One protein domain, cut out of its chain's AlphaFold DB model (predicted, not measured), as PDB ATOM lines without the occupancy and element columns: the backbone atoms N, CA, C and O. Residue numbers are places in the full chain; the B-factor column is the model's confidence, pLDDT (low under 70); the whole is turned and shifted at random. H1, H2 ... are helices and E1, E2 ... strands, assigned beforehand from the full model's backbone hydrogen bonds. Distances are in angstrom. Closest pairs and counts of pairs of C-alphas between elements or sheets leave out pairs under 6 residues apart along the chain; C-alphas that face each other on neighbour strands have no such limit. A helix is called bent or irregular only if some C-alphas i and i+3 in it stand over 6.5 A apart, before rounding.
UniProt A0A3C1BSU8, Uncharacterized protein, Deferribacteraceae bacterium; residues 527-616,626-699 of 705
ATOM      1  N   LYS A 527       6.388 -40.914 -40.403       81.44
ATOM      2  CA  LYS A 527       6.501 -40.899 -38.939       81.44
ATOM      3  C   LYS A 527       5.495 -41.854 -38.298       81.44
ATOM      4  O   LYS A 527       5.854 -42.566 -37.367       81.44
ATOM      5  N   GLU A 528       4.265 -41.906 -38.801       82.69
ATOM      6  CA  GLU A 528       3.237 -42.826 -38.302       82.69
ATOM      7  C   GLU A 528       3.535 -44.282 -38.649       82.69
ATOM      8  O   GLU A 528       3.386 -45.155 -37.795       82.69
ATOM      9  N   TYR A 529       4.024 -44.556 -39.859       85.00
ATOM     10  CA  TYR A 529       4.440 -45.908 -40.230       85.00
ATOM     11  C   TYR A 529       5.597 -46.410 -39.353       85.00
ATOM     12  O   TYR A 529       5.540 -47.518 -38.817       85.00
ATOM     13  N   LEU A 530       6.613 -45.571 -39.133       81.69
ATOM     14  CA  LEU A 530       7.745 -45.890 -38.266       81.69
ATOM     15  C   LEU A 530       7.322 -46.081 -36.797       81.69
ATOM     16  O   LEU A 530       7.856 -46.955 -36.116       81.69
ATOM     17  N   ARG A 531       6.316 -45.334 -36.313       79.62
ATOM     18  CA  ARG A 531       5.666 -45.610 -35.014       79.62
ATOM     19  C   ARG A 531       4.996 -46.978 -35.001       79.62
ATOM     20  O   ARG A 531       5.152 -47.727 -34.041       79.62
ATOM     21  N   GLY A 532       4.285 -47.317 -36.077       81.94
ATOM     22  CA  GLY A 532       3.635 -48.613 -36.253       81.94
ATOM     23  C   GLY A 532       4.611 -49.785 -36.142       81.94
ATOM     24  O   GLY A 532       4.289 -50.774 -35.480       81.94
ATOM     25  N   LEU A 533       5.826 -49.657 -36.688       83.62
ATOM     26  CA  LEU A 533       6.879 -50.672 -36.541       83.62
ATOM     27  C   LEU A 533       7.237 -50.933 -35.072       83.62
ATOM     28  O   LEU A 533       7.463 -52.079 -34.692       83.62
ATOM     29  N   ASN A 534       7.216 -49.908 -34.223       83.94
ATOM     30  CA  ASN A 534       7.559 -50.011 -32.803       83.94
ATOM     31  C   ASN A 534       6.394 -50.442 -31.893       83.94
ATOM     32  O   ASN A 534       6.576 -50.550 -30.679       83.94
ATOM     33  N   SER A 535       5.208 -50.715 -32.446       79.38
ATOM     34  CA  SER A 535       4.018 -51.091 -31.663       79.38
ATOM     35  C   SER A 535       4.224 -52.385 -30.860       79.38
ATOM     36  O   SER A 535       3.954 -52.443 -29.653       79.38
ATOM     37  N   THR A 536       4.779 -53.409 -31.510       80.00
ATOM     38  CA  THR A 536       5.114 -54.699 -30.905       80.00
ATOM     39  C   THR A 536       6.623 -54.879 -30.836       80.00
ATOM     40  O   THR A 536       7.295 -54.910 -31.862       80.00
ATOM     41  N   VAL A 537       7.157 -55.002 -29.620       82.69
ATOM     42  CA  VAL A 537       8.596 -55.142 -29.358       82.69
ATOM     43  C   VAL A 537       8.819 -56.310 -28.405       82.69
ATOM     44  O   VAL A 537       8.223 -56.351 -27.326       82.69
ATOM     45  N   LYS A 538       9.673 -57.257 -28.797       85.75
ATOM     46  CA  LYS A 538      10.068 -58.432 -28.007       85.75
ATOM     47  C   LYS A 538      11.589 -58.543 -27.937       85.75
ATOM     48  O   LYS A 538      12.287 -57.988 -28.775       85.75
ATOM     49  N   ALA A 539      12.100 -59.264 -26.936       83.31
ATOM     50  CA  ALA A 539      13.517 -59.629 -26.891       83.31
ATOM     51  C   ALA A 539      13.878 -60.481 -28.124       83.31
ATOM     52  O   ALA A 539      13.089 -61.339 -28.518       83.31
ATOM     53  N   GLY A 540      15.038 -60.224 -28.730       82.00
ATOM     54  CA  GLY A 540      15.466 -60.857 -29.980       82.00
ATOM     55  C   GLY A 540      15.001 -60.152 -31.261       82.00
ATOM     56  O   GLY A 540      15.471 -60.517 -32.337       82.00
ATOM     57  N   ASP A 541      14.138 -59.132 -31.173       88.06
ATOM     58  CA  ASP A 541      13.768 -58.319 -32.339       88.06
ATOM     59  C   ASP A 541      14.957 -57.497 -32.854       88.06
ATOM     60  O   ASP A 541      15.783 -57.028 -32.069       88.06
ATOM     61  N   VAL A 542      15.032 -57.303 -34.173       88.06
ATOM     62  CA  VAL A 542      16.115 -56.580 -34.847       88.06
ATOM     63  C   VAL A 542      15.739 -55.116 -35.028       88.06
ATOM     64  O   VAL A 542      14.666 -54.799 -35.539       88.06
ATOM     65  N   PHE A 543      16.651 -54.222 -34.653       89.12
ATOM     66  CA  PHE A 543      16.447 -52.780 -34.718       89.12
ATOM     67  C   PHE A 543      17.480 -52.069 -35.597       89.12
ATOM     68  O   PHE A 543      18.590 -52.566 -35.817       89.12
ATOM     69  N   TYR A 544      17.078 -50.885 -36.062       86.56
ATOM     70  CA  TYR A 544      17.899 -49.873 -36.729       86.56
ATOM     71  C   TYR A 544      17.878 -48.570 -35.915       86.56
ATOM     72  O   TYR A 544      16.829 -48.231 -35.366       86.56
ATOM     73  N   GLY A 545      18.989 -47.824 -35.863       84.62
ATOM     74  CA  GLY A 545      19.098 -46.521 -35.178       84.62
ATOM     75  C   GLY A 545      19.883 -46.535 -33.856       84.62
ATOM     76  O   GLY A 545      20.287 -45.499 -33.328       84.62
ATOM     77  N   GLN A 546      20.143 -47.719 -33.293       86.06
ATOM     78  CA  GLN A 546      20.908 -47.880 -32.048       86.06
ATOM     79  C   GLN A 546      22.375 -47.456 -32.176       86.06
ATOM     80  O   GLN A 546      23.002 -47.110 -31.172       86.06
ATOM     81  N   TYR A 547      22.934 -47.514 -33.387       83.62
ATOM     82  CA  TYR A 547      24.313 -47.125 -33.647       83.62
ATOM     83  C   TYR A 547      24.474 -45.610 -33.578       83.62
ATOM     84  O   TYR A 547      25.325 -45.125 -32.838       83.62
ATOM     85  N   GLU A 548      23.610 -44.871 -34.263       79.38
ATOM     86  CA  GLU A 548      23.564 -43.411 -34.276       79.38
ATOM     87  C   GLU A 548      23.395 -42.860 -32.853       79.38
ATOM     88  O   GLU A 548      24.179 -42.026 -32.406       79.38
ATOM     89  N   MET A 549      22.473 -43.440 -32.082       81.56
ATOM     90  CA  MET A 549      22.274 -43.115 -30.664       81.56
ATOM     91  C   MET A 549      23.513 -43.374 -29.796       81.56
ATOM     92  O   MET A 549      23.764 -42.668 -28.816       81.56
ATOM     93  N   TRP A 550      24.277 -44.426 -30.100       84.88
ATOM     94  CA  TRP A 550      25.525 -44.708 -29.397       84.88
ATOM     95  C   TRP A 550      26.605 -43.678 -29.735       84.88
ATOM     96  O   TRP A 550      27.305 -43.229 -28.827       84.88
ATOM     97  N   VAL A 551      26.707 -43.279 -31.006       79.38
ATOM     98  CA  VAL A 551      27.636 -42.237 -31.458       79.38
ATOM     99  C   VAL A 551      27.372 -40.923 -30.730       79.38
ATOM    100  O   VAL A 551      28.299 -40.379 -30.134       79.38
ATOM    101  N   GLU A 552      26.118 -40.466 -30.702       76.62
ATOM    102  CA  GLU A 552      25.718 -39.235 -30.009       76.62
ATOM    103  C   GLU A 552      26.086 -39.281 -28.518       76.62
ATOM    104  O   GLU A 552      26.766 -38.389 -28.014       76.62
ATOM    105  N   LYS A 553      25.740 -40.368 -27.812       81.19
ATOM    106  CA  LYS A 553      26.061 -40.513 -26.379       81.19
ATOM    107  C   LYS A 553      27.562 -40.537 -26.097       81.19
ATOM    108  O   LYS A 553      28.002 -40.066 -25.048       81.19
ATOM    109  N   GLU A 554      28.368 -41.146 -26.962       79.62
ATOM    110  CA  GLU A 554      29.823 -41.137 -26.785       79.62
ATOM    111  C   GLU A 554      30.432 -39.773 -27.127       79.62
ATOM    112  O   GLU A 554      31.392 -39.360 -26.472       79.62
ATOM    113  N   TYR A 555      29.851 -39.055 -28.087       72.38
ATOM    114  CA  TYR A 555      30.232 -37.687 -28.408       72.38
ATOM    115  C   TYR A 555      29.926 -36.724 -27.251       72.38
ATOM    116  O   TYR A 555      30.814 -35.995 -26.810       72.38
ATOM    117  N   GLU A 556      28.738 -36.808 -26.650       76.00
ATOM    118  CA  GLU A 556      28.386 -36.059 -25.434       76.00
ATOM    119  C   GLU A 556      29.360 -36.345 -24.282       76.00
ATOM    120  O   GLU A 556      29.847 -35.432 -23.613       76.00
ATOM    121  N   LYS A 557      29.717 -37.620 -24.058       79.31
ATOM    122  CA  LYS A 557      30.732 -37.987 -23.055       79.31
ATOM    123  C   LYS A 557      32.103 -37.398 -23.374       79.31
ATOM    124  O   LYS A 557      32.853 -37.100 -22.446       79.31
ATOM    125  N   TYR A 558      32.465 -37.297 -24.650       71.75
ATOM    126  CA  TYR A 558      33.713 -36.680 -25.076       71.75
ATOM    127  C   TYR A 558      33.705 -35.172 -24.798       71.75
ATOM    128  O   TYR A 558      34.632 -34.694 -24.147       71.75
ATOM    129  N   LEU A 559      32.640 -34.460 -25.179       69.31
ATOM    130  CA  LEU A 559      32.458 -33.033 -24.885       69.31
ATOM    131  C   LEU A 559      32.523 -32.743 -23.382       69.31
ATOM    132  O   LEU A 559      33.271 -31.868 -22.948       69.31
ATOM    133  N   ASN A 560      31.828 -33.546 -22.573       74.50
ATOM    134  CA  ASN A 560      31.857 -33.431 -21.113       74.50
ATOM    135  C   ASN A 560      33.260 -33.646 -20.520       74.50
ATOM    136  O   ASN A 560      33.548 -33.158 -19.431       74.50
ATOM    137  N   ARG A 561      34.147 -34.379 -21.209       69.81
ATOM    138  CA  ARG A 561      35.539 -34.593 -20.775       69.81
ATOM    139  C   ARG A 561      36.484 -33.480 -21.210       69.81
ATOM    140  O   ARG A 561      37.471 -33.251 -20.518       69.81
ATOM    141  N   THR A 562      36.240 -32.847 -22.354       65.88
ATOM    142  CA  THR A 562      37.133 -31.829 -22.932       65.88
ATOM    143  C   THR A 562      36.706 -30.395 -22.618       65.88
ATOM    144  O   THR A 562      37.492 -29.478 -22.840       65.88
ATOM    145  N   GLY A 563      35.490 -30.181 -22.101       57.44
ATOM    146  CA  GLY A 563      34.997 -28.872 -21.652       57.44
ATOM    147  C   GLY A 563      34.800 -27.839 -22.770       57.44
ATOM    148  O   GLY A 563      34.529 -26.677 -22.488       57.44
ATOM    149  N   SER A 564      34.937 -28.232 -24.040       55.53
ATOM    150  CA  SER A 564      34.830 -27.329 -25.191       55.53
ATOM    151  C   SER A 564      33.421 -27.369 -25.776       55.53
ATOM    152  O   SER A 564      33.140 -28.136 -26.691       55.53
ATOM    153  N   ALA A 565      32.532 -26.522 -25.251       51.66
ATOM    154  CA  ALA A 565      31.175 -26.323 -25.777       51.66
ATOM    155  C   ALA A 565      31.132 -25.537 -27.111       51.66
ATOM    156  O   ALA A 565      30.083 -25.439 -27.738       51.66
ATOM    157  N   TRP A 566      32.266 -24.982 -27.554       48.19
ATOM    158  CA  TRP A 566      32.358 -24.067 -28.701       48.19
ATOM    159  C   TRP A 566      32.156 -24.713 -30.085       48.19
ATOM    160  O   TRP A 566      31.985 -23.994 -31.063       48.19
ATOM    161  N   ASP A 567      32.147 -26.045 -30.187       50.28
ATOM    162  CA  ASP A 567      32.154 -26.771 -31.471       50.28
ATOM    163  C   ASP A 567      30.807 -27.453 -31.804       50.28
ATOM    164  O   ASP A 567      30.742 -28.367 -32.625       50.28
ATOM    165  N   PHE A 568      29.707 -27.036 -31.160       44.00
ATOM    166  CA  PHE A 568      28.386 -27.675 -31.305       44.00
ATOM    167  C   PHE A 568      27.788 -27.540 -32.722       44.00
ATOM    168  O   PHE A 568      27.076 -28.428 -33.181       44.00
ATOM    169  N   ASN A 569      28.113 -26.464 -33.452       47.25
ATOM    170  CA  ASN A 569      27.498 -26.166 -34.755       47.25
ATOM    171  C   ASN A 569      28.228 -26.766 -35.972       47.25
ATOM    172  O   ASN A 569      27.708 -26.704 -37.086       47.25
ATOM    173  N   ASN A 570      29.399 -27.386 -35.795       45.84
ATOM    174  CA  ASN A 570      30.122 -28.035 -36.888       45.84
ATOM    175  C   ASN A 570      29.919 -29.556 -36.830       45.84
ATOM    176  O   ASN A 570      30.692 -30.264 -36.193       45.84
ATOM    177  N   ARG A 571      28.951 -30.090 -37.591       47.06
ATOM    178  CA  ARG A 571      28.648 -31.540 -37.763       47.06
ATOM    179  C   ARG A 571      29.829 -32.434 -38.225       47.06
ATOM    180  O   ARG A 571      29.651 -33.608 -38.534       47.06
ATOM    181  N   LYS A 572      31.057 -31.909 -38.310       46.47
ATOM    182  CA  LYS A 572      32.278 -32.614 -38.743       46.47
ATOM    183  C   LYS A 572      32.995 -33.374 -37.615       46.47
ATOM    184  O   LYS A 572      33.967 -34.076 -37.898       46.47
ATOM    185  N   THR A 573      32.543 -33.267 -36.368       51.31
ATOM    186  CA  THR A 573      33.210 -33.829 -35.180       51.31
ATOM    187  C   THR A 573      32.739 -35.242 -34.790       51.31
ATOM    188  O   THR A 573      33.544 -36.011 -34.255       51.31
ATOM    189  N   ASP A 574      31.524 -35.662 -35.167       54.09
ATOM    190  CA  ASP A 574      30.975 -36.993 -34.837       54.09
ATOM    191  C   ASP A 574      31.795 -38.141 -35.447       54.09
ATOM    192  O   ASP A 574      32.183 -39.094 -34.766       54.09
ATOM    193  N   ARG A 575      32.152 -38.041 -36.738       57.03
ATOM    194  CA  ARG A 575      32.930 -39.088 -37.437       57.03
ATOM    195  C   ARG A 575      34.315 -39.303 -36.836       57.03
ATOM    196  O   ARG A 575      34.800 -40.436 -36.830       57.03
ATOM    197  N   TRP A 576      34.965 -38.242 -36.357       64.06
ATOM    198  CA  TRP A 576      36.298 -38.354 -35.768       64.06
ATOM    199  C   TRP A 576      36.245 -39.103 -34.434       64.06
ATOM    200  O   TRP A 576      37.035 -40.027 -34.230       64.06
ATOM    201  N   VAL A 577      35.263 -38.794 -33.579       62.69
ATOM    202  CA  VAL A 577      35.060 -39.505 -32.308       62.69
ATOM    203  C   VAL A 577      34.739 -40.980 -32.553       62.69
ATOM    204  O   VAL A 577      35.341 -41.852 -31.927       62.69
ATOM    205  N   VAL A 578      33.894 -41.291 -33.541       63.56
ATOM    206  CA  VAL A 578      33.609 -42.679 -33.943       63.56
ATOM    207  C   VAL A 578      34.856 -43.406 -34.433       63.56
ATOM    208  O   VAL A 578      35.124 -44.529 -34.001       63.56
ATOM    209  N   SER A 579      35.633 -42.787 -35.323       64.44
ATOM    210  CA  SER A 579      36.875 -43.376 -35.831       64.44
ATOM    211  C   SER A 579      37.876 -43.617 -34.701       64.44
ATOM    212  O   SER A 579      38.519 -44.664 -34.658       64.44
ATOM    213  N   MET A 580      37.990 -42.679 -33.763       64.94
ATOM    214  CA  MET A 580      38.861 -42.790 -32.597       64.94
ATOM    215  C   MET A 580      38.433 -43.938 -31.671       64.94
ATOM    216  O   MET A 580      39.286 -44.674 -31.176       64.94
ATOM    217  N   LEU A 581      37.128 -44.121 -31.448       65.75
ATOM    218  CA  LEU A 581      36.585 -45.198 -30.614       65.75
ATOM    219  C   LEU A 581      36.737 -46.575 -31.268       65.75
ATOM    220  O   LEU A 581      37.170 -47.513 -30.592       65.75
ATOM    221  N   LYS A 582      36.480 -46.682 -32.580       66.12
ATOM    222  CA  LYS A 582      36.729 -47.904 -33.364       66.12
ATOM    223  C   LYS A 582      38.199 -48.313 -33.300       66.12
ATOM    224  O   LYS A 582      38.498 -49.466 -32.997       66.12
ATOM    225  N   ASN A 583      39.112 -47.356 -33.476       64.31
ATOM    226  CA  ASN A 583      40.557 -47.591 -33.379       64.31
ATOM    227  C   ASN A 583      41.003 -47.999 -31.964       64.31
ATOM    228  O   ASN A 583      41.990 -48.708 -31.809       64.31
ATOM    229  N   ARG A 584      40.255 -47.602 -30.926       66.56
ATOM    230  CA  ARG A 584      40.454 -48.024 -29.527       66.56
ATOM    231  C   ARG A 584      39.718 -49.321 -29.172       66.56
ATOM    232  O   ARG A 584      39.494 -49.601 -27.997       66.56
ATOM    233  N   GLY A 585      39.303 -50.093 -30.178       68.50
ATOM    234  CA  GLY A 585      38.690 -51.403 -29.988       68.50
ATOM    235  C   GLY A 585      37.244 -51.372 -29.493       68.50
ATOM    236  O   GLY A 585      36.738 -52.405 -29.060       68.50
ATOM    237  N   ASN A 586      36.558 -50.224 -29.558       79.56
ATOM    238  CA  ASN A 586      35.132 -50.115 -29.262       79.56
ATOM    239  C   ASN A 586      34.345 -49.828 -30.551       79.56
ATOM    240  O   ASN A 586      34.188 -48.660 -30.916       79.56
ATOM    241  N   PRO A 587      33.853 -50.868 -31.251       76.81
ATOM    242  CA  PRO A 587      33.147 -50.686 -32.517       76.81
ATOM    243  C   PRO A 587      31.753 -50.059 -32.362       76.81
ATOM    244  O   PRO A 587      31.232 -49.521 -33.340       76.81
ATOM    245  N   GLY A 588      31.190 -50.092 -31.148       82.56
ATOM    246  CA  GLY A 588      29.785 -49.774 -30.891       82.56
ATOM    247  C   GLY A 588      28.855 -50.942 -31.242       82.56
ATOM    248  O   GLY A 588      29.322 -51.985 -31.711       82.56
ATOM    249  N   PRO A 589      27.538 -50.798 -31.013       83.94
ATOM    250  CA  PRO A 589      26.564 -51.741 -31.552       83.94
ATOM    251  C   PRO A 589      26.611 -51.721 -33.090       83.94
ATOM    252  O   PRO A 589      26.971 -50.717 -33.694       83.94
ATOM    253  N   SER A 590      26.241 -52.823 -33.741       84.62
ATOM    254  CA  SER A 590      26.094 -52.839 -35.205       84.62
ATOM    255  C   SER A 590      24.953 -51.910 -35.659       84.62
ATOM    256  O   SER A 590      24.051 -51.624 -34.870       84.62
ATOM    257  N   VAL A 591      24.959 -51.491 -36.932       82.25
ATOM    258  CA  VAL A 591      23.861 -50.741 -37.585       82.25
ATOM    259  C   VAL A 591      22.543 -51.521 -37.516       82.25
ATOM    260  O   VAL A 591      21.488 -50.941 -37.276       82.25
ATOM    261  N   LEU A 592      22.620 -52.851 -37.632       87.50
ATOM    262  CA  LEU A 592      21.520 -53.783 -37.391       87.50
ATOM    263  C   LEU A 592      21.865 -54.683 -36.208       87.50
ATOM    264  O   LEU A 592      22.866 -55.404 -36.237       87.50
ATOM    265  N   SER A 593      21.046 -54.643 -35.160       86.69
ATOM    266  CA  SER A 593      21.308 -55.382 -33.925       86.69
ATOM    267  C   SER A 593      20.018 -55.919 -33.326       86.69
ATOM    268  O   SER A 593      19.025 -55.195 -33.222       86.69
ATOM    269  N   ALA A 594      20.041 -57.184 -32.910       88.75
ATOM    270  CA  ALA A 594      18.961 -57.753 -32.123       88.75
ATOM    271  C   ALA A 594      19.003 -57.196 -30.696       88.75
ATOM    272  O   ALA A 594      20.075 -57.042 -30.097       88.75
ATOM    273  N   CYS A 595      17.840 -56.882 -30.133       88.06
ATOM    274  CA  CYS A 595      17.764 -56.440 -28.752       88.06
ATOM    275  C   CYS A 595      18.011 -57.620 -27.801       88.06
ATOM    276  O   CYS A 595      17.483 -58.719 -27.974       88.06
ATOM    277  N   GLU A 596      18.818 -57.390 -26.767       86.19
ATOM    278  CA  GLU A 596      19.112 -58.415 -25.766       86.19
ATOM    279  C   GLU A 596      17.946 -58.547 -24.785       86.19
ATOM    280  O   GLU A 596      17.529 -59.648 -24.435       86.19
ATOM    281  N   LYS A 597      17.435 -57.407 -24.303       86.62
ATOM    282  CA  LYS A 597      16.360 -57.343 -23.308       86.62
ATOM    283  C   LYS A 597      15.493 -56.116 -23.538       86.62
ATOM    284  O   LYS A 597      15.987 -55.054 -23.915       86.62
ATOM    285  N   VAL A 598      14.213 -56.258 -23.215       85.00
ATOM    286  CA  VAL A 598      13.251 -55.157 -23.137       85.00
ATOM    287  C   VAL A 598      12.867 -55.005 -21.669       85.00
ATOM    288  O   VAL A 598      12.411 -55.962 -21.044       85.00
ATOM    289  N   ARG A 599      13.103 -53.826 -21.095       84.75
ATOM    290  CA  ARG A 599      12.741 -53.497 -19.712       84.75
ATOM    291  C   ARG A 599      11.527 -52.582 -19.716       84.75
ATOM    292  O   ARG A 599      11.521 -51.577 -20.415       84.75
ATOM    293  N   ASN A 600      10.535 -52.893 -18.893       79.00
ATOM    294  CA  ASN A 600       9.401 -52.004 -18.662       79.00
ATOM    295  C   ASN A 600       9.698 -51.170 -17.410       79.00
ATOM    296  O   ASN A 600       9.847 -51.729 -16.323       79.00
ATOM    297  N   GLY A 601       9.849 -49.856 -17.573       67.00
ATOM    298  CA  GLY A 601      10.097 -48.909 -16.485       67.00
ATOM    299  C   GLY A 601       8.902 -47.988 -16.232       67.00
ATOM    300  O   GLY A 601       7.933 -47.984 -16.984       67.00
ATOM    301  N   LYS A 602       8.992 -47.160 -15.181       61.50
ATOM    302  CA  LYS A 602       7.964 -46.150 -14.851       61.50
ATOM    303  C   LYS A 602       7.805 -45.062 -15.928       61.50
ATOM    304  O   LYS A 602       6.735 -44.479 -16.022       61.50
ATOM    305  N   ASN A 603       8.841 -44.837 -16.741       60.25
ATOM    306  CA  ASN A 603       8.898 -43.785 -17.764       60.25
ATOM    307  C   ASN A 603       8.782 -44.335 -19.204       60.25
ATOM    308  O   ASN A 603       9.157 -43.641 -20.140       60.25
ATOM    309  N   GLY A 604       8.324 -45.581 -19.388       73.38
ATOM    310  CA  GLY A 604       8.199 -46.223 -20.705       73.38
ATOM    311  C   GLY A 604       9.006 -47.520 -20.850       73.38
ATOM    312  O   GLY A 604       9.559 -48.049 -19.879       73.38
ATOM    313  N   ARG A 605       9.049 -48.070 -22.073       80.56
ATOM    314  CA  ARG A 605       9.834 -49.277 -22.401       80.56
ATOM    315  C   ARG A 605      11.269 -48.879 -22.750       80.56
ATOM    316  O   ARG A 605      11.471 -47.966 -23.538       80.56
ATOM    317  N   THR A 606      12.263 -49.594 -22.236       85.25
ATOM    318  CA  THR A 606      13.686 -49.384 -22.549       85.25
ATOM    319  C   THR A 606      14.259 -50.623 -23.219       85.25
ATOM    320  O   THR A 606      14.112 -51.737 -22.714       85.25
ATOM    321  N   ILE A 607      14.943 -50.429 -24.341       87.31
ATOM    322  CA  ILE A 607      15.566 -51.497 -25.123       87.31
ATOM    323  C   ILE A 607      17.062 -51.526 -24.810       87.31
ATOM    324  O   ILE A 607      17.723 -50.484 -24.791       87.31
ATOM    325  N   VAL A 608      17.593 -52.717 -24.540       87.81
ATOM    326  CA  VAL A 608      19.008 -52.930 -24.223       87.81
ATOM    327  C   VAL A 608      19.685 -53.656 -25.376       87.81
ATOM    328  O   VAL A 608      19.288 -54.766 -25.734       87.81
ATOM    329  N   PHE A 609      20.742 -53.054 -25.917       88.56
ATOM    330  CA  PHE A 609      21.619 -53.675 -26.907       88.56
ATOM    331  C   PHE A 609      22.981 -53.951 -26.283       88.56
ATOM    332  O   PHE A 609      23.467 -53.134 -25.498       88.56
ATOM    333  N   SER A 610      23.615 -55.063 -26.655       88.19
ATOM    334  CA  SER A 610      24.988 -55.363 -26.250       88.19
ATOM    335  C   SER A 610      25.877 -55.776 -27.407       88.19
ATOM    336  O   SER A 610      25.418 -56.375 -28.375       88.19
ATOM    337  N   TRP A 611      27.161 -55.448 -27.288       88.62
ATOM    338  CA  TRP A 611      28.211 -55.786 -28.247       88.62
ATOM    339  C   TRP A 611      29.519 -56.096 -27.518       88.62
ATOM    340  O   TRP A 611      29.661 -55.839 -26.317       88.62
ATOM    341  N   LEU A 612      30.479 -56.656 -28.248       85.88
ATOM    342  CA  LEU A 612      31.823 -56.928 -27.750       85.88
ATOM    343  C   LEU A 612      32.751 -55.748 -28.050       85.88
ATOM    344  O   LEU A 612      32.756 -55.208 -29.157       85.88
ATOM    345  N   ARG A 613      33.544 -55.338 -27.057       82.25
ATOM    346  CA  ARG A 613      34.632 -54.367 -27.230       82.25
ATOM    347  C   ARG A 613      35.928 -54.895 -26.629       82.25
ATOM    348  O   ARG A 613      35.906 -55.520 -25.567       82.25
ATOM    349  N   LYS A 614      37.054 -54.555 -27.248       76.88
ATOM    350  CA  LYS A 614      38.380 -54.856 -26.708       76.88
ATOM    351  C   LYS A 614      38.673 -53.958 -25.507       76.88
ATOM    352  O   LYS A 614      38.280 -52.787 -25.471       76.88
ATOM    353  N   LEU A 615      39.352 -54.508 -24.507       65.75
ATOM    354  CA  LEU A 615      39.904 -53.724 -23.409       65.75
ATOM    355  C   LEU A 615      41.080 -52.886 -23.927       65.75
ATOM    356  O   LEU A 615      41.944 -53.371 -24.648       65.75
ATOM    357  N   ASN A 616      41.091 -51.602 -23.571       57.09
ATOM    358  CA  ASN A 616      42.206 -50.713 -23.876       57.09
ATOM    359  C   ASN A 616      43.307 -51.005 -22.844       57.09
ATOM    360  O   ASN A 616      43.213 -50.548 -21.701       57.09
ATOM    361  N   PRO A 626      40.148 -61.109 -22.808       63.25
ATOM    362  CA  PRO A 626      38.908 -61.424 -23.510       63.25
ATOM    363  C   PRO A 626      38.065 -60.171 -23.774       63.25
ATOM    364  O   PRO A 626      38.032 -59.236 -22.969       63.25
ATOM    365  N   ASP A 627      37.331 -60.172 -24.888       75.38
ATOM    366  CA  ASP A 627      36.402 -59.096 -25.228       75.38
ATOM    367  C   ASP A 627      35.409 -58.830 -24.084       75.38
ATOM    368  O   ASP A 627      34.771 -59.736 -23.540       75.38
ATOM    369  N   LYS A 628      35.236 -57.553 -23.727       80.88
ATOM    370  CA  LYS A 628      34.278 -57.133 -22.703       80.88
ATOM    371  C   LYS A 628      32.934 -56.825 -23.345       80.88
ATOM    372  O   LYS A 628      32.846 -56.022 -24.273       80.88
ATOM    373  N   ARG A 629      31.864 -57.373 -22.769       82.00
ATOM    374  CA  ARG A 629      30.491 -57.009 -23.134       82.00
ATOM    375  C   ARG A 629      30.207 -55.556 -22.737       82.00
ATOM    376  O   ARG A 629      30.348 -55.182 -21.570       82.00
ATOM    377  N   ALA A 630      29.825 -54.739 -23.707       85.31
ATOM    378  CA  ALA A 630      29.326 -53.382 -23.522       85.31
ATOM    379  C   ALA A 630      27.826 -53.342 -23.821       85.31
ATOM    380  O   ALA A 630      27.333 -54.150 -24.605       85.31
ATOM    381  N   THR A 631      27.108 -52.422 -23.179       87.94
ATOM    382  CA  THR A 631      25.660 -52.256 -23.338       87.94
ATOM    383  C   THR A 631      25.293 -50.796 -23.578       87.94
ATOM    384  O   THR A 631      25.968 -49.880 -23.103       87.94
ATOM    385  N   ILE A 632      24.188 -50.582 -24.291       86.69
ATOM    386  CA  ILE A 632      23.503 -49.295 -24.393       86.69
ATOM    387  C   ILE A 632      22.020 -49.506 -24.108       86.69
ATOM    388  O   ILE A 632      21.395 -50.426 -24.633       86.69
ATOM    389  N   GLU A 633      21.475 -48.654 -23.245       86.94
ATOM    390  CA  GLU A 633      20.051 -48.625 -22.920       86.94
ATOM    391  C   GLU A 633      19.416 -47.427 -23.622       86.94
ATOM    392  O   GLU A 633      19.925 -46.298 -23.525       86.94
ATOM    393  N   ILE A 634      18.342 -47.678 -24.372       84.81
ATOM    394  CA  ILE A 634      17.687 -46.662 -25.193       84.81
ATOM    395  C   ILE A 634      16.181 -46.681 -24.912       84.81
ATOM    396  O   ILE A 634      15.549 -47.729 -25.077       84.81
ATOM    397  N   PRO A 635      15.606 -45.565 -24.426       82.06
ATOM    398  CA  PRO A 635      14.181 -45.485 -24.150       82.06
ATOM    399  C   PRO A 635      13.377 -45.419 -25.453       82.06
ATOM    400  O   PRO A 635      13.731 -44.700 -26.386       82.06
ATOM    401  N   LEU A 636      12.276 -46.158 -25.492       75.69
ATOM    402  CA  LEU A 636      11.251 -46.105 -26.525       75.69
ATOM    403  C   LEU A 636      10.161 -45.132 -26.042       75.69
ATOM    404  O   LEU A 636       9.081 -45.556 -25.637       75.69
ATOM    405  N   ASN A 637      10.489 -43.837 -25.969       65.81
ATOM    406  CA  ASN A 637       9.535 -42.810 -25.539       65.81
ATOM    407  C   ASN A 637       8.549 -42.483 -26.665       65.81
ATOM    408  O   ASN A 637       8.930 -42.432 -27.833       65.81
ATOM    409  N   GLU A 638       7.287 -42.238 -26.303       56.59
ATOM    410  CA  GLU A 638       6.212 -42.020 -27.276       56.59
ATOM    411  C   GLU A 638       6.155 -40.586 -27.837       56.59
ATOM    412  O   GLU A 638       5.602 -40.364 -28.918       56.59
ATOM    413  N   SER A 639       6.781 -39.628 -27.146       48.41
ATOM    414  CA  SER A 639       6.813 -38.201 -27.482       48.41
ATOM    415  C   SER A 639       8.175 -37.784 -28.069       48.41
ATOM    416  O   SER A 639       9.128 -37.577 -27.323       48.41
ATOM    417  N   GLU A 640       8.215 -37.657 -29.400       54.62
ATOM    418  CA  GLU A 640       9.234 -36.996 -30.249       54.62
ATOM    419  C   GLU A 640      10.689 -37.521 -30.307       54.62
ATOM    420  O   GLU A 640      11.319 -37.858 -29.311       54.62
ATOM    421  N   PRO A 641      11.285 -37.465 -31.513       53.31
ATOM    422  CA  PRO A 641      11.098 -38.447 -32.573       53.31
ATOM    423  C   PRO A 641      11.727 -39.801 -32.195       53.31
ATOM    424  O   PRO A 641      12.865 -39.864 -31.740       53.31
ATOM    425  N   TYR A 642      11.010 -40.903 -32.442       60.94
ATOM    426  CA  TYR A 642      11.553 -42.261 -32.328       60.94
ATOM    427  C   TYR A 642      12.840 -42.350 -33.153       60.94
ATOM    428  O   TYR A 642      12.778 -42.211 -34.370       60.94
ATOM    429  N   ARG A 643      13.989 -42.545 -32.498       73.12
ATOM    430  CA  ARG A 643      15.312 -42.664 -33.146       73.12
ATOM    431  C   ARG A 643      15.720 -44.113 -33.422       73.12
ATOM    432  O   ARG A 643      16.788 -44.352 -33.969       73.12
ATOM    433  N   ILE A 644      14.886 -45.075 -33.022       82.62
ATOM    434  CA  ILE A 644      15.113 -46.508 -33.226       82.62
ATOM    435  C   ILE A 644      13.849 -47.145 -33.784       82.62
ATOM    436  O   ILE A 644      12.749 -46.834 -33.320       82.62
ATOM    437  N   TYR A 645      14.008 -48.055 -34.743       86.44
ATOM    438  CA  TYR A 645      12.910 -48.695 -35.465       86.44
ATOM    439  C   TYR A 645      13.043 -50.217 -35.461       86.44
ATOM    440  O   TYR A 645      14.108 -50.748 -35.778       86.44
ATOM    441  N   ASN A 646      11.961 -50.916 -35.107       88.19
ATOM    442  CA  ASN A 646      11.893 -52.377 -35.119       88.19
ATOM    443  C   ASN A 646      11.710 -52.906 -36.550       88.19
ATOM    444  O   ASN A 646      10.606 -52.894 -37.100       88.19
ATOM    445  N   LEU A 647      12.788 -53.413 -37.145       87.25
ATOM    446  CA  LEU A 647      12.770 -53.980 -38.490       87.25
ATOM    447  C   LEU A 647      12.240 -55.420 -38.526       87.25
ATOM    448  O   LEU A 647      11.888 -55.894 -39.601       87.25
ATOM    449  N   SER A 648      12.077 -56.108 -37.386       85.94
ATOM    450  CA  SER A 648      11.409 -57.424 -37.355       85.94
ATOM    451  C   SER A 648       9.951 -57.377 -37.832       85.94
ATOM    452  O   SER A 648       9.414 -58.404 -38.269       85.94
ATOM    453  N   ASN A 649       9.311 -56.206 -37.723       85.94
ATOM    454  CA  ASN A 649       7.923 -55.966 -38.128       85.94
ATOM    455  C   ASN A 649       7.799 -55.424 -39.559       85.94
ATOM    456  O   ASN A 649       6.681 -55.280 -40.059       85.94
ATOM    457  N   TYR A 650       8.924 -55.136 -40.217       87.00
ATOM    458  CA  TYR A 650       8.947 -54.682 -41.600       87.00
ATOM    459  C   TYR A 650       8.497 -55.811 -42.538       87.00
ATOM    460  O   TYR A 650       8.927 -56.961 -42.399       87.00
ATOM    461  N   LYS A 651       7.627 -55.496 -43.505       86.94
ATOM    462  CA  LYS A 651       7.208 -56.442 -44.546       86.94
ATOM    463  C   LYS A 651       7.884 -56.100 -45.863       86.94
ATOM    464  O   LYS A 651       8.000 -54.936 -46.232       86.94
ATOM    465  N   LYS A 652       8.270 -57.140 -46.603       86.62
ATOM    466  CA  LYS A 652       8.883 -57.000 -47.925       86.62
ATOM    467  C   LYS A 652       8.038 -56.092 -48.829       86.62
ATOM    468  O   LYS A 652       6.843 -56.335 -48.998       86.62
ATOM    469  N   GLY A 653       8.661 -55.067 -49.404       83.12
ATOM    470  CA  GLY A 653       8.005 -54.090 -50.273       83.12
ATOM    471  C   GLY A 653       7.270 -52.949 -49.559       83.12
ATOM    472  O   GLY A 653       6.640 -52.141 -50.238       83.12
ATOM    473  N   ASP A 654       7.351 -52.818 -48.230       84.00
ATOM    474  CA  ASP A 654       6.730 -51.694 -47.513       84.00
ATOM    475  C   ASP A 654       7.295 -50.329 -47.945       84.00
ATOM    476  O   ASP A 654       6.550 -49.348 -48.002       84.00
ATOM    477  N   PHE A 655       8.573 -50.265 -48.341       83.94
ATOM    478  CA  PHE A 655       9.184 -49.049 -48.889       83.94
ATOM    479  C   PHE A 655       8.472 -48.525 -50.152       83.94
ATOM    480  O   PHE A 655       8.476 -47.318 -50.397       83.94
ATOM    481  N   LEU A 656       7.809 -49.398 -50.929       82.81
ATOM    482  CA  LEU A 656       7.103 -49.012 -52.160       82.81
ATOM    483  C   LEU A 656       5.939 -48.053 -51.895       82.81
ATOM    484  O   LEU A 656       5.578 -47.293 -52.788       82.81
ATOM    485  N   LYS A 657       5.364 -48.059 -50.686       82.75
ATOM    486  CA  LYS A 657       4.286 -47.134 -50.290       82.75
ATOM    487  C   LYS A 657       4.747 -45.678 -50.338       82.75
ATOM    488  O   LYS A 657       4.000 -44.820 -50.788       82.75
ATOM    489  N   PHE A 658       5.985 -45.433 -49.915       82.62
ATOM    490  CA  PHE A 658       6.613 -44.114 -49.933       82.62
ATOM    491  C   PHE A 658       7.256 -43.858 -51.292       82.62
ATOM    492  O   PHE A 658       6.981 -42.862 -51.944       82.62
ATOM    493  N   PHE A 659       8.007 -44.824 -51.818       79.06
ATOM    494  CA  PHE A 659       8.677 -44.661 -53.106       79.06
ATOM    495  C   PHE A 659       7.713 -44.372 -54.274       79.06
ATOM    496  O   PHE A 659       8.060 -43.639 -55.200       79.06
ATOM    497  N   ARG A 660       6.482 -44.897 -54.255       75.31
ATOM    498  CA  ARG A 660       5.473 -44.586 -55.283       75.31
ATOM    499  C   ARG A 660       4.913 -43.165 -55.169       75.31
ATOM    500  O   ARG A 660       4.576 -42.606 -56.210       75.31
ATOM    501  N   ASP A 661       4.875 -42.573 -53.973       74.62
ATOM    502  CA  ASP A 661       4.395 -41.202 -53.776       74.62
ATOM    503  C   ASP A 661       5.546 -40.185 -53.941       74.62
ATOM    504  O   ASP A 661       6.438 -40.113 -53.085       74.62
ATOM    505  N   PRO A 662       5.529 -39.358 -55.002       68.69
ATOM    506  CA  PRO A 662       6.573 -38.371 -55.282       68.69
ATOM    507  C   PRO A 662       6.772 -37.361 -54.145       68.69
ATOM    508  O   PRO A 662       7.893 -36.921 -53.912       68.69
ATOM    509  N   ARG A 663       5.728 -37.043 -53.367       72.50
ATOM    510  CA  ARG A 663       5.807 -36.070 -52.260       72.50
ATOM    511  C   ARG A 663       6.666 -36.564 -51.102       72.50
ATOM    512  O   ARG A 663       7.187 -35.772 -50.326       72.50
ATOM    513  N   THR A 664       6.803 -37.880 -50.961       74.50
ATOM    514  CA  THR A 664       7.642 -38.466 -49.910       74.50
ATOM    515  C   THR A 664       9.082 -38.702 -50.369       74.50
ATOM    516  O   THR A 664       9.954 -38.893 -49.521       74.50
ATOM    517  N   ARG A 665       9.367 -38.616 -51.680       73.94
ATOM    518  CA  ARG A 665      10.718 -38.793 -52.244       73.94
ATOM    519  C   ARG A 665      11.666 -37.664 -51.882       73.94
ATOM    520  O   ARG A 665      12.806 -37.946 -51.560       73.94
ATOM    521  N   GLU A 666      11.190 -36.429 -51.782       72.94
ATOM    522  CA  GLU A 666      12.004 -35.304 -51.291       72.94
ATOM    523  C   GLU A 666      12.634 -35.588 -49.907       72.94
ATOM    524  O   GLU A 666      13.733 -35.131 -49.575       72.94
ATOM    525  N   LYS A 667      11.945 -36.397 -49.093       75.00
ATOM    526  CA  LYS A 667      12.386 -36.817 -47.760       75.00
ATOM    527  C   LYS A 667      13.093 -38.174 -47.763       75.00
ATOM    528  O   LYS A 667      13.262 -38.758 -46.698       75.00
ATOM    529  N   TYR A 668      13.530 -38.690 -48.918       75.31
ATOM    530  CA  TYR A 668      14.145 -40.022 -49.018       75.31
ATOM    531  C   TYR A 668      15.351 -40.202 -48.101       75.31
ATOM    532  O   TYR A 668      15.522 -41.278 -47.542       75.31
ATOM    533  N   LEU A 669      16.141 -39.155 -47.861       74.81
ATOM    534  CA  LEU A 669      17.263 -39.222 -46.919       74.81
ATOM    535  C   LEU A 669      16.829 -39.563 -45.485       74.81
ATOM    536  O   LEU A 669      17.618 -40.146 -44.750       74.81
ATOM    537  N   GLU A 670      15.596 -39.231 -45.091       77.00
ATOM    538  CA  GLU A 670      15.069 -39.527 -43.755       77.00
ATOM    539  C   GLU A 670      14.620 -40.988 -43.620       77.00
ATOM    540  O   GLU A 670      14.811 -41.590 -42.567       77.00
ATOM    541  N   TRP A 671      14.025 -41.576 -44.667       81.31
ATOM    542  CA  TRP A 671      13.375 -42.892 -44.574       81.31
ATOM    543  C   TRP A 671      14.073 -44.017 -45.336       81.31
ATOM    544  O   TRP A 671      14.015 -45.169 -44.901       81.31
ATOM    545  N   ALA A 672      14.752 -43.723 -46.445       82.56
ATOM    546  CA  ALA A 672      15.412 -44.727 -47.273       82.56
ATOM    547  C   ALA A 672      16.459 -45.566 -46.518       82.56
ATOM    548  O   ALA A 672      16.439 -46.778 -46.728       82.56
ATOM    549  N   PRO A 673      17.299 -45.034 -45.595       82.81
ATOM    550  CA  PRO A 673      18.249 -45.888 -44.883       82.81
ATOM    551  C   PRO A 673      17.532 -46.948 -44.050       82.81
ATOM    552  O   PRO A 673      17.942 -48.105 -44.032       82.81
ATOM    553  N   ILE A 674      16.432 -46.564 -43.401       83.69
ATOM    554  CA  ILE A 674      15.671 -47.427 -42.499       83.69
ATOM    555  C   ILE A 674      14.937 -48.503 -43.302       83.69
ATOM    556  O   ILE A 674      15.067 -49.692 -43.015       83.69
ATOM    557  N   LEU A 675      14.173 -48.095 -44.321       86.62
ATOM    558  CA  LEU A 675      13.313 -49.016 -45.066       86.62
ATOM    559  C   LEU A 675      14.111 -49.933 -46.000       86.62
ATOM    560  O   LEU A 675      13.771 -51.108 -46.108       86.62
ATOM    561  N   LEU A 676      15.193 -49.444 -46.620       85.44
ATOM    562  CA  LEU A 676      16.074 -50.296 -47.426       85.44
ATOM    563  C   LEU A 676      16.841 -51.290 -46.548       85.44
ATOM    564  O   LEU A 676      16.944 -52.457 -46.915       85.44
ATOM    565  N   SER A 677      17.280 -50.883 -45.350       84.31
ATOM    566  CA  SER A 677      17.873 -51.823 -44.386       84.31
ATOM    567  C   SER A 677      16.873 -52.898 -43.947       84.31
ATOM    568  O   SER A 677      17.252 -54.058 -43.794       84.31
ATOM    569  N   GLY A 678      15.594 -52.540 -43.781       84.94
ATOM    570  CA  GLY A 678      14.510 -53.499 -43.543       84.94
ATOM    571  C   GLY A 678      14.305 -54.466 -44.711       84.94
ATOM    572  O   GLY A 678      14.184 -55.674 -44.499       84.94
ATOM    573  N   GLU A 679      14.325 -53.960 -45.945       86.38
ATOM    574  CA  GLU A 679      14.195 -54.767 -47.162       86.38
ATOM    575  C   GLU A 679      15.353 -55.757 -47.324       86.38
ATOM    576  O   GLU A 679      15.116 -56.936 -47.607       86.38
ATOM    577  N   ASP A 680      16.591 -55.314 -47.100       85.25
ATOM    578  CA  ASP A 680      17.774 -56.170 -47.178       85.25
ATOM    579  C   ASP A 680      17.807 -57.205 -46.049       85.25
ATOM    580  O   ASP A 680      18.207 -58.349 -46.279       85.25
ATOM    581  N   LEU A 681      17.340 -56.842 -44.850       84.12
ATOM    582  CA  LEU A 681      17.209 -57.763 -43.723       84.12
ATOM    583  C   LEU A 681      16.196 -58.880 -44.028       84.12
ATOM    584  O   LEU A 681      16.518 -60.057 -43.878       84.12
ATOM    585  N   VAL A 682      14.990 -58.533 -44.495       84.56
ATOM    586  CA  VAL A 682      13.943 -59.517 -44.845       84.56
ATOM    587  C   VAL A 682      14.326 -60.344 -46.074       84.56
ATOM    588  O   VAL A 682      13.949 -61.509 -46.179       84.56
ATOM    589  N   SER A 683      15.106 -59.770 -46.992       81.19
ATOM    590  CA  SER A 683      15.615 -60.467 -48.178       81.19
ATOM    591  C   SER A 683      16.866 -61.314 -47.912       81.19
ATOM    592  O   SER A 683      17.377 -61.925 -48.850       81.19
ATOM    593  N   GLY A 684      17.379 -61.337 -46.676       80.44
ATOM    594  CA  GLY A 684      18.567 -62.106 -46.290       80.44
ATOM    595  C   GLY A 684      19.888 -61.577 -46.862       80.44
ATOM    596  O   GLY A 684      20.870 -62.310 -46.891       80.44
ATOM    597  N   ARG A 685      19.923 -60.326 -47.341       81.56
ATOM    598  CA  ARG A 685      21.130 -59.671 -47.879       81.56
ATOM    599  C   ARG A 685      21.969 -58.990 -46.804       81.56
ATOM    600  O   ARG A 685      23.169 -58.826 -46.998       81.56
ATOM    601  N   SER A 686      21.336 -58.602 -45.701       82.69
ATOM    602  CA  SER A 686      21.994 -57.946 -44.573       82.69
ATOM    603  C   SER A 686      22.116 -58.876 -43.376       82.69
ATOM    604  O   SER A 686      21.186 -59.606 -43.025       82.69
ATOM    605  N   GLU A 687      23.267 -58.797 -42.718       85.62
ATOM    606  CA  GLU A 687      23.521 -59.456 -41.444       85.62
ATOM    607  C   GLU A 687      23.200 -58.518 -40.275       85.62
ATOM    608  O   GLU A 687      23.412 -57.306 -40.340       85.62
ATOM    609  N   TYR A 688      22.718 -59.083 -39.172       85.94
ATOM    610  CA  TYR A 688      22.488 -58.372 -37.919       85.94
ATOM    611  C   TYR A 688      23.286 -59.012 -36.784       85.94
ATOM    612  O   TYR A 688      23.551 -60.214 -36.779       85.94
ATOM    613  N   TRP A 689      23.667 -58.209 -35.793       86.19
ATOM    614  CA  TRP A 689      24.360 -58.706 -34.607       86.19
ATOM    615  C   TRP A 689      23.388 -59.412 -33.654       86.19
ATOM    616  O   TRP A 689      22.371 -58.834 -33.265       86.19
ATOM    617  N   CYS A 690      23.707 -60.644 -33.246       85.75
ATOM    618  CA  CYS A 690      22.915 -61.436 -32.307       85.75
ATOM    619  C   CYS A 690      23.612 -61.530 -30.931       85.75
ATOM    620  O   CYS A 690      24.592 -62.270 -30.796       85.75
ATOM    621  N   PRO A 691      23.092 -60.865 -29.879       80.44
ATOM    622  CA  PRO A 691      23.692 -60.881 -28.541       80.44
ATOM    623  C   PRO A 691      23.710 -62.248 -27.849       80.44
ATOM    624  O   PRO A 691      24.482 -62.447 -26.915       80.44
ATOM    625  N   GLU A 692      22.837 -63.175 -28.250       79.25
ATOM    626  CA  GLU A 692      22.767 -64.520 -27.660       79.25
ATOM    627  C   GLU A 692      23.928 -65.402 -28.112       79.25
ATOM    628  O   GLU A 692      24.401 -66.249 -27.361       79.25
ATOM    629  N   THR A 693      24.399 -65.191 -29.341       79.12
ATOM    630  CA  THR A 693      25.443 -66.018 -29.961       79.12
ATOM    631  C   THR A 693      26.716 -65.255 -30.275       79.12
ATOM    632  O   THR A 693      27.625 -65.830 -30.869       79.12
ATOM    633  N   ASN A 694      26.788 -63.981 -29.873       80.19
ATOM    634  CA  ASN A 694      27.924 -63.083 -30.085       80.19
ATOM    635  C   ASN A 694      28.477 -63.143 -31.520       80.19
ATOM    636  O   ASN A 694      29.688 -63.162 -31.733       80.19
ATOM    637  N   SER A 695      27.584 -63.220 -32.507       82.88
ATOM    638  CA  SER A 695      27.935 -63.351 -33.921       82.88
ATOM    639  C   SER A 695      26.916 -62.646 -34.811       82.88
ATOM    640  O   SER A 695      25.796 -62.337 -34.389       82.88
ATOM    641  N   PHE A 696      27.329 -62.368 -36.045       83.19
ATOM    642  CA  PHE A 696      26.452 -61.870 -37.095       83.19
ATOM    643  C   PHE A 696      25.602 -63.011 -37.662       83.19
ATOM    644  O   PHE A 696      26.080 -64.133 -37.830       83.19
ATOM    645  N   ARG A 697      24.324 -62.730 -37.918       82.94
ATOM    646  CA  ARG A 697      23.354 -63.679 -38.473       82.94
ATOM    647  C   ARG A 697      22.579 -63.046 -39.617       82.94
ATOM    648  O   ARG A 697      22.303 -61.853 -39.593       82.94
ATOM    649  N   THR A 698      22.158 -63.862 -40.572       81.06
ATOM    650  CA  THR A 698      21.157 -63.501 -41.581       81.06
ATOM    651  C   THR A 698      19.774 -63.945 -41.119       81.06
ATOM    652  O   THR A 698      19.642 -64.981 -40.462       81.06
ATOM    653  N   LEU A 699      18.726 -63.196 -41.468       73.06
ATOM    654  CA  LEU A 699      17.361 -63.659 -41.228       73.06
ATOM    655  C   LEU A 699      17.068 -64.856 -42.148       73.06
ATOM    656  O   LEU A 699      17.180 -64.755 -43.370       73.06
TER     657      LEU A 699
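AT A GLANCE: This is residues 527 to 616 and 626 to 699 of the 705 residues of an uncharacterized protein of Deferribacteraceae bacterium (UniProt A0A3C1BSU8). A long, strongly twisted sheet, E3 E4 E5, runs past two small strand pairs, E1 E2 and E6 E7, with E1 and E2 at the core. From this strand middle two groups of helices spread apart like the arms of a V: H2 with H3, and H6 with short H4 and H5 towards its first end and H1 near it. The printed part has 164 residues, with six named helices and seven named strands in the order H1 E1 H2 H3 E2 E3 E4 E5 H4 H5 H6 E6 E7, and the class is mixed. Its three sheets are antiparallel; the whole is compact, with a radius of gyration of the C-alphas of 16.8 A and spans of 46 by 39 by 36 A.

IN THESE COORDINATES: E3 is residues 597 to 601, E4 residues 604 to 613, 28.4 A long, and E5 residues 628 to 636, 25.8 A. E1 is residues 542 to 544, E2 592 to 594, E6 687 to 690 and E7 695 to 698. H2, residues 546 to 562, is 24.6 A long; H3 is residues 574 to 583, 14.4 A. H6, residues 668 to 682, is 19.9 A long and irregular: C-alphas 670 and 673 are 7.2 A apart. H4 is residues 656 to 659 and H5 662 to 665. H1, residues 527 to 533, begins at C-alpha 527 (6.501, -40.899, -38.939); E7 ends at C-alpha 698 (21.157, -63.501, -41.581).

HOW THE PARTS SIT: E4 is the inner strand, with N 609 and O 632 of E5 3.0 A apart and N 606 and O 599 of E3 2.8 A apart; E3 and E4 form a hairpin. E2 runs on into E3 at 75 degrees. N 543 of E1 and O 593 of E2 are 2.9 A apart. The closest C-alphas of E2 and E6, Ser 593 and Trp 689, are 4.6 A apart. In the hairpin of E6 and E7, N 688 and O 697 are 2.8 A apart. H2 only grazes the large sheet, with residues 546 to 553. Its residues 551 to 558 touch H3, about perpendicular at 87 degrees, with C-alphas Tyr 555 and Val 577 closest at 6.5 A. The closest C-alphas of H6 and E1, Ile 674 and Tyr 544, are 6.7 A apart. H6 is near H1, H4 and H5; H4 and H5 only just touch, only at the corner, with 3 pairs of C-alphas within 8 A, Phe 658 and Thr 664 closest at 5.7 A. H2 and H6 are apart. In H1, H2 and H3 every O i to N i+4 pair is within hydrogen-bond range, in H6 9 of 11; H4 and H5 are too short for such a pair.

THE WHOLE: The C-alphas farthest apart, Pro 626 and Pro 662, are 50.9 A apart. Residues 617 to 625 are not printed, and C-alphas 616 and 626 are 11.2 A apart across the cut. The links H2 to H3 and E5 to H4 are long. Mean pLDDT of the printed part is 76.7; residues 561 to 585 and 637 to 642 are among those under 70.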